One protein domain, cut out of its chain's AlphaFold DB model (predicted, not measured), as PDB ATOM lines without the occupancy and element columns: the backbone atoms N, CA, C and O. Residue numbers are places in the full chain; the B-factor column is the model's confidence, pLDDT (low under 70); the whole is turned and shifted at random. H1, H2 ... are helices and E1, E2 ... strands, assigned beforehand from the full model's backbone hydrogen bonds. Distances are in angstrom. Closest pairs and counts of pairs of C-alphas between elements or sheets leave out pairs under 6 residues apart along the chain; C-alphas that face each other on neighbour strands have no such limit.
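Overview. This is residues 74 to 126 of the 137 residues of an uncharacterized protein of Candidatus Nitrosotenuis uzonensis (UniProt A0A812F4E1). A small two-strand hairpin, E1 and E2, makes one end of a long, loose shape, and a helical hairpin of H1 and H2 makes the other, with the short helix H3 near H2. The strand hairpin is far from the helical one, and residues 106 to 114, with no named element, link H3 to E1. The 53 printed residues hold three named helices and two named strands, in the order H1, H2, H3, E1, E2; the sheet has the order E1 - E2 and is antiparallel, and the class is mostly helix. The whole is loose, with a radius of gyration of the C-alphas of 13.3 A, and its spans of 41 by 21 by 17 A only just make a rod.

Along the chain. Strand E1 holds residues 115 to 117 and is 7.0 A long from first to last C-alpha. Strand E2, residues 123 to 125, is also 7.0 A long and ends with C-alpha 125 at (-26.631, -5.349, -25.656). Helix H3, residues 101 to 105, measures 6.6 A. Helix H2, residues 85 to 97, is the longest by residues and measures 17.1 A, from C-alpha 85 at (-19.888, -5.691, -8.546). Helix H1, residues 74 to 82, measures 12.4 A, and its C-alpha 74 is at (-2.490, 0.174, -6.070).

Arrangement. E1 and E2 are antiparallel neighbours and form a hairpin, with 147 degrees between their directions. C-alphas 117 and 123 face each other at 4.6 A. N 116 and O 124 are within hydrogen-bond range at 2.9 A, as are N 124 and O 116 at 2.9 A. Both strands are apart from H1 and from H2, and E2 is apart from H3. H3 is close to H2 but not clearly touching it; their closest C-alphas, those of Gly 94 and Phe 101, are 7.2 A apart. H1 and H2 touch and form a helical hairpin, at a shallow tilt of 26 degrees, opposite ways; their closest C-alphas, those of Leu 80 and Gln 88, are 5.3 A apart. H1 and H3 are apart. In H1, H2 and H3 every O i to N i+4 pair is within hydrogen-bond range.

Size, cuts and confidence. The two C-alphas farthest apart, those of Asp 74 and Glu 119, are 42.2 A from each other, and the first and last printed C-alphas, 74 and 126, are 34.4 A apart. The printed part has no cut. The links H1 to H2, H2 to H3 and E1 to E2 are tight, the link H3 to E1, with 9 residues, is short, and no link is long. The mean pLDDT of the printed part is 87.6, and no printed residue is under 70.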
ATOM      1  N   ASP A  74      -2.409   1.409  -6.859       87.75
ATOM      2  CA  ASP A  74      -2.490   0.174  -6.070       87.75
ATOM      3  C   ASP A  74      -3.723   0.161  -5.164       87.75
ATOM      4  O   ASP A  74      -4.433  -0.839  -5.095       87.75
ATOM      5  N   GLN A  75      -4.047   1.300  -4.542       88.12
ATOM      6  CA  GLN A  75      -5.256   1.438  -3.728       88.12
ATOM      7  C   GLN A  75      -6.523   1.245  -4.566       88.12
ATOM      8  O   GLN A  75      -7.429   0.526  -4.148       88.12
ATOM      9  N   ILE A  76      -6.580   1.823  -5.771       88.19
ATOM     10  CA  ILE A  76      -7.714   1.644  -6.692       88.19
ATOM     11  C   ILE A  76      -7.863   0.168  -7.080       88.19
ATOM     12  O   ILE A  76      -8.977  -0.356  -7.081       88.19
ATOM     13  N   ILE A  77      -6.751  -0.514  -7.364       88.19
ATOM     14  CA  ILE A  77      -6.729  -1.949  -7.668       88.19
ATOM     15  C   ILE A  77      -7.280  -2.760  -6.489       88.19
ATOM     16  O   ILE A  77      -8.179  -3.580  -6.684       88.19
ATOM     17  N   THR A  78      -6.815  -2.494  -5.266       89.31
ATOM     18  CA  THR A  78      -7.310  -3.166  -4.055       89.31
ATOM     19  C   THR A  78      -8.810  -2.939  -3.851       89.31
ATOM     20  O   THR A  78      -9.548  -3.880  -3.539       89.31
ATOM     21  N   PHE A  79      -9.291  -1.709  -4.065       89.75
ATOM     22  CA  PHE A  79     -10.714  -1.395  -3.958       89.75
ATOM     23  C   PHE A  79     -11.536  -2.143  -5.001       89.75
ATOM     24  O   PHE A  79     -12.553  -2.731  -4.648       89.75
ATOM     25  N   LEU A  80     -11.089  -2.185  -6.258       88.12
ATOM     26  CA  LEU A  80     -11.764  -2.944  -7.310       88.12
ATOM     27  C   LEU A  80     -11.811  -4.444  -6.992       88.12
ATOM     28  O   LEU A  80     -12.840  -5.069  -7.213       88.12
ATOM     29  N   GLN A  81     -10.750  -5.024  -6.431       88.25
ATOM     30  CA  GLN A  81     -10.715  -6.454  -6.100       88.25
ATOM     31  C   GLN A  81     -11.632  -6.831  -4.929       88.25
ATOM     32  O   GLN A  81     -12.211  -7.914  -4.928       88.25
ATOM     33  N   THR A  82     -11.778  -5.943  -3.945       91.50
ATOM     34  CA  THR A  82     -12.525  -6.229  -2.706       91.50
ATOM     35  C   THR A  82     -13.999  -5.813  -2.800       91.50
ATOM     36  O   THR A  82     -14.854  -6.309  -2.066       91.50
ATOM     37  N   ALA A  83     -14.317  -4.875  -3.691       90.25
ATOM     38  CA  ALA A  83     -15.651  -4.316  -3.846       90.25
ATOM     39  C   ALA A  83     -16.662  -5.309  -4.444       90.25
ATOM     40  O   ALA A  83     -16.342  -6.154  -5.277       90.25
ATOM     41  N   LYS A  84     -17.936  -5.129  -4.080       93.50
ATOM     42  CA  LYS A  84     -19.069  -5.783  -4.753       93.50
ATOM     43  C   LYS A  84     -19.177  -5.297  -6.211       93.50
ATOM     44  O   LYS A  84     -18.806  -4.152  -6.471       93.50
ATOM     45  N   PRO A  85     -19.781  -6.072  -7.132       87.19
ATOM     46  CA  PRO A  85     -19.888  -5.691  -8.546       87.19
ATOM     47  C   PRO A  85     -20.478  -4.294  -8.799       87.19
ATOM     48  O   PRO A  85     -19.964  -3.541  -9.621       87.19
ATOM     49  N   SER A  86     -21.509  -3.887  -8.050       86.56
ATOM     50  CA  SER A  86     -22.089  -2.538  -8.165       86.56
ATOM     51  C   SER A  86     -21.098  -1.438  -7.774       86.56
ATOM     52  O   SER A  86     -20.974  -0.421  -8.451       86.56
ATOM     53  N   THR A  87     -20.345  -1.656  -6.699       89.94
ATOM     54  CA  THR A  87     -19.311  -0.735  -6.230       89.94
ATOM     55  C   THR A  87     -18.109  -0.709  -7.177       89.94
ATOM     56  O   THR A  87     -17.545   0.359  -7.395       89.94
ATOM     57  N   GLN A  88     -17.751  -1.835  -7.801       88.94
ATOM     58  CA  GLN A  88     -16.705  -1.886  -8.829       88.94
ATOM     59  C   GLN A  88     -17.045  -0.999 -10.028       88.94
ATOM     60  O   GLN A  88     -16.196  -0.230 -10.469       88.94
ATOM     61  N   VAL A  89     -18.290  -1.055 -10.513       87.00
ATOM     62  CA  VAL A  89     -18.768  -0.186 -11.603       87.00
ATOM     63  C   VAL A  89     -18.665   1.285 -11.204       87.00
ATOM     64  O   VAL A  89     -18.172   2.104 -11.978       87.00
ATOM     65  N   ILE A  90     -19.052   1.616  -9.968       89.31
ATOM     66  CA  ILE A  90     -18.960   2.981  -9.442       89.31
ATOM     67  C   ILE A  90     -17.504   3.466  -9.419       89.31
ATOM     68  O   ILE A  90     -17.192   4.545  -9.926       89.31
ATOM     69  N   ILE A  91     -16.600   2.661  -8.862       89.56
ATOM     70  CA  ILE A  91     -15.172   2.986  -8.802       89.56
ATOM     71  C   ILE A  91     -14.602   3.122 -10.215       89.56
ATOM     72  O   ILE A  91     -13.853   4.060 -10.472       89.56
ATOM     73  N   ALA A  92     -14.980   2.245 -11.147       88.44
ATOM     74  CA  ALA A  92     -14.502   2.298 -12.523       88.44
ATOM     75  C   ALA A  92     -14.952   3.579 -13.247       88.44
ATOM     76  O   ALA A  92     -14.141   4.233 -13.902       88.44
ATOM     77  N   PHE A  93     -16.213   3.988 -13.089       88.62
ATOM     78  CA  PHE A  93     -16.708   5.241 -13.662       88.62
ATOM     79  C   PHE A  93     -16.056   6.478 -13.039       88.62
ATOM     80  O   PHE A  93     -15.695   7.407 -13.764       88.62
ATOM     81  N   GLY A  94     -15.846   6.488 -11.722       89.00
ATOM     82  CA  GLY A  94     -15.155   7.587 -11.049       89.00
ATOM     83  C   GLY A  94     -13.676   7.684 -11.436       89.00
ATOM     84  O   GLY A  94     -13.201   8.760 -11.788       89.00
ATOM     85  N   ALA A  95     -12.955   6.561 -11.413       88.12
ATOM     86  CA  ALA A  95     -11.507   6.523 -11.607       88.12
ATOM     87  C   ALA A  95     -11.078   6.651 -13.076       88.12
ATOM     88  O   ALA A  95     -10.080   7.312 -13.353       88.12
ATOM     89  N   PHE A  96     -11.801   6.027 -14.015       86.75
ATOM     90  CA  PHE A  96     -11.370   5.953 -15.420       86.75
ATOM     91  C   PHE A  96     -12.139   6.881 -16.357       86.75
ATOM     92  O   PHE A  96     -11.583   7.316 -17.360       86.75
ATOM     93  N   LEU A  97     -13.398   7.193 -16.045       86.62
ATOM     94  CA  LEU A  97     -14.224   8.081 -16.868       86.62
ATOM     95  C   LEU A  97     -14.417   9.475 -16.241       86.62
ATOM     96  O   LEU A  97     -14.983  10.358 -16.879       86.62
ATOM     97  N   GLY A  98     -13.947   9.691 -15.007       87.00
ATOM     98  CA  GLY A  98     -14.008  10.991 -14.334       87.00
ATOM     99  C   GLY A  98     -15.421  11.430 -13.943       87.00
ATOM    100  O   GLY A  98     -15.667  12.625 -13.753       87.00
ATOM    101  N   PHE A  99     -16.367  10.494 -13.826       89.62
ATOM    102  CA  PHE A  99     -17.725  10.832 -13.415       89.62
ATOM    103  C   PHE A  99     -17.753  11.329 -11.969       89.62
ATOM    104  O   PHE A  99     -17.159  10.745 -11.062       89.62
ATOM    105  N   ARG A 100     -18.517  12.398 -11.731       88.38
ATOM    106  CA  ARG A 100     -18.868  12.809 -10.368       88.38
ATOM    107  C   ARG A 100     -19.927  11.860  -9.823       88.38
ATOM    108  O   ARG A 100     -20.879  11.545 -10.533       88.38
ATOM    109  N   PHE A 101     -19.846  11.524  -8.536       87.06
ATOM    110  CA  PHE A 101     -20.835  10.661  -7.873       87.06
ATOM    111  C   PHE A 101     -22.285  11.122  -8.074       87.06
ATOM    112  O   PHE A 101     -23.169  10.295  -8.255       87.06
ATOM    113  N   LYS A 102     -22.520  12.441  -8.128       89.25
ATOM    114  CA  LYS A 102     -23.848  13.005  -8.416       89.25
ATOM    115  C   LYS A 102     -24.373  12.654  -9.815       89.25
ATOM    116  O   LYS A 102     -25.566  12.495  -9.986       89.25
ATOM    117  N   VAL A 103     -23.506  12.551 -10.819       87.31
ATOM    118  CA  VAL A 103     -23.928  12.173 -12.179       87.31
ATOM    119  C   VAL A 103     -24.249  10.681 -12.231       87.31
ATOM    120  O   VAL A 103     -25.159  10.261 -12.930       87.31
ATOM    121  N   MET A 104     -23.536   9.880 -11.444       85.94
ATOM    122  CA  MET A 104     -23.728   8.433 -11.407       85.94
ATOM    123  C   MET A 104     -25.041   8.015 -10.743       85.94
ATOM    124  O   MET A 104     -25.572   6.970 -11.100       85.94
ATOM    125  N   SER A 105     -25.574   8.804  -9.801       84.25
ATOM    126  CA  SER A 105     -26.894   8.526  -9.217       84.25
ATOM    127  C   SER A 105     -28.038   8.721 -10.210       84.25
ATOM    128  O   SER A 105     -29.079   8.091 -10.058       84.25
ATOM    129  N   ASP A 106     -27.835   9.571 -11.215       90.12
ATOM    130  CA  ASP A 106     -28.864   9.949 -12.189       90.12
ATOM    131  C   ASP A 106     -28.720   9.190 -13.520       90.12
ATOM    132  O   ASP A 106     -29.499   9.414 -14.446       90.12
ATOM    133  N   LEU A 107     -27.738   8.289 -13.610       86.56
ATOM    134  CA  LEU A 107     -27.372   7.564 -14.821       86.56
ATOM    135  C   LEU A 107     -28.403   6.474 -15.134       86.56
ATOM    136  O   LEU A 107     -28.740   5.642 -14.287       86.56
ATOM    137  N   ARG A 108     -28.914   6.476 -16.363       87.00
ATOM    138  CA  ARG A 108     -29.964   5.566 -16.833       87.00
ATOM    139  C   ARG A 108     -29.410   4.595 -17.864       87.00
ATOM    140  O   ARG A 108     -28.440   4.874 -18.555       87.00
ATOM    141  N   VAL A 109     -30.095   3.463 -18.035       84.19
ATOM    142  CA  VAL A 109     -29.759   2.487 -19.090       84.19
ATOM    143  C   VAL A 109     -29.822   3.129 -20.484       84.19
ATOM    144  O   VAL A 109     -29.022   2.785 -21.341       84.19
ATOM    145  N   SER A 110     -30.709   4.110 -20.685       83.88
ATOM    146  CA  SER A 110     -30.824   4.882 -21.932       83.88
ATOM    147  C   SER A 110     -29.590   5.712 -22.281       83.88
ATOM    148  O   SER A 110     -29.442   6.108 -23.432       83.88
ATOM    149  N   ASP A 111     -28.730   6.000 -21.303       87.44
ATOM    150  CA  ASP A 111     -27.518   6.792 -21.524       87.44
ATOM    151  C   ASP A 111     -26.408   5.950 -22.173       87.44
ATOM    152  O   ASP A 111     -25.429   6.498 -22.679       87.44
ATOM    153  N   PHE A 112     -26.575   4.622 -22.200       86.31
ATOM    154  CA  PHE A 112     -25.695   3.686 -22.890       86.31
ATOM    155  C   PHE A 112     -26.308   3.297 -24.243       86.31
ATOM    156  O   PHE A 112     -27.204   2.451 -24.279       86.31
ATOM    157  N   PRO A 113     -25.845   3.869 -25.372       84.25
ATOM    158  CA  PRO A 113     -26.408   3.594 -26.699       84.25
ATOM    159  C   PRO A 113     -26.252   2.132 -27.148       84.25
ATOM    160  O   PRO A 113     -26.898   1.701 -28.100       84.25
ATOM    161  N   GLU A 114     -25.378   1.367 -26.499       87.81
ATOM    162  CA  GLU A 114     -25.208  -0.071 -26.701       87.81
ATOM    163  C   GLU A 114     -26.249  -0.945 -25.979       87.81
ATOM    164  O   GLU A 114     -26.334  -2.136 -26.286       87.81
ATOM    165  N   MET A 115     -27.014  -0.398 -25.026       87.56
ATOM    166  CA  MET A 115     -27.943  -1.142 -24.169       87.56
ATOM    167  C   MET A 115     -29.399  -0.834 -24.512       87.56
ATOM    168  O   MET A 115     -29.788   0.314 -24.704       87.56
ATOM    169  N   ARG A 116     -30.240  -1.870 -24.505       86.44
ATOM    170  CA  ARG A 116     -31.688  -1.740 -24.663       86.44
ATOM    171  C   ARG A 116     -32.425  -2.566 -23.623       86.44
ATOM    172  O   ARG A 116     -32.020  -3.677 -23.289       86.44
ATOM    173  N   VAL A 117     -33.532  -2.018 -23.136       87.81
ATOM    174  CA  VAL A 117     -34.495  -2.750 -22.311       87.81
ATOM    175  C   VAL A 117     -35.521  -3.389 -23.247       87.81
ATOM    176  O   VAL A 117     -36.139  -2.694 -24.054       87.81
ATOM    177  N   THR A 118     -35.656  -4.712 -23.193       86.25
ATOM    178  CA  THR A 118     -36.674  -5.450 -23.947       86.25
ATOM    179  C   THR A 118     -38.057  -5.237 -23.336       86.25
ATOM    180  O   THR A 118     -38.177  -4.821 -22.184       86.25
ATOM    181  N   GLU A 119     -39.108  -5.557 -24.089       85.44
ATOM    182  CA  GLU A 119     -40.498  -5.487 -23.608       85.44
ATOM    183  C   GLU A 119     -40.718  -6.350 -22.348       85.44
ATOM    184  O   GLU A 119     -41.460  -5.959 -21.453       85.44
ATOM    185  N   ASP A 120     -39.961  -7.445 -22.214       87.69
ATOM    186  CA  ASP A 120     -39.951  -8.327 -21.037       87.69
ATOM    187  C   ASP A 120     -39.147  -7.777 -19.836       87.69
ATOM    188  O   ASP A 120     -38.926  -8.487 -18.852       87.69
ATOM    189  N   GLY A 121     -38.618  -6.553 -19.923       84.44
ATOM    190  CA  GLY A 121     -37.817  -5.919 -18.870       84.44
ATOM    191  C   GLY A 121     -36.378  -6.433 -18.748       84.44
ATOM    192  O   GLY A 121     -35.693  -6.113 -17.774       84.44
ATOM    193  N   LYS A 122     -35.883  -7.220 -19.713       86.69
ATOM    194  CA  LYS A 122     -34.487  -7.685 -19.730       86.69
ATOM    195  C   LYS A 122     -33.592  -6.645 -20.388       86.69
ATOM    196  O   LYS A 122     -33.982  -5.977 -21.338       86.69
ATOM    197  N   ILE A 123     -32.363  -6.534 -19.903       84.62
ATOM    198  CA  ILE A 123     -31.356  -5.651 -20.489       84.62
ATOM    199  C   ILE A 123     -30.520  -6.469 -21.474       84.62
ATOM    200  O   ILE A 123     -29.908  -7.464 -21.086       84.62
ATOM    201  N   ILE A 124     -30.502  -6.048 -22.737       87.94
ATOM    202  CA  ILE A 124     -29.704  -6.655 -23.806       87.94
ATOM    203  C   ILE A 124     -28.714  -5.644 -24.382       87.94
ATOM    204  O   ILE A 124     -28.952  -4.437 -24.354       87.94
ATOM    205  N   PHE A 125     -27.607  -6.150 -24.925       87.62
ATOM    206  CA  PHE A 125     -26.631  -5.349 -25.656       87.62
ATOM    207  C   PHE A 125     -26.877  -5.500 -27.162       87.62
ATOM    208  O   PHE A 125     -26.747  -6.601 -27.692       87.62
ATOM    209  N   GLU A 126     -27.234  -4.414 -27.851       85.06
ATOM    210  CA  GLU A 126     -27.419  -4.415 -29.314       85.06
ATOM    211  C   GLU A 126     -26.084  -4.289 -30.062       85.06
ATOM    212  O   GLU A 126     -25.939  -4.744 -31.197       85.06
TER     213      GLU A 126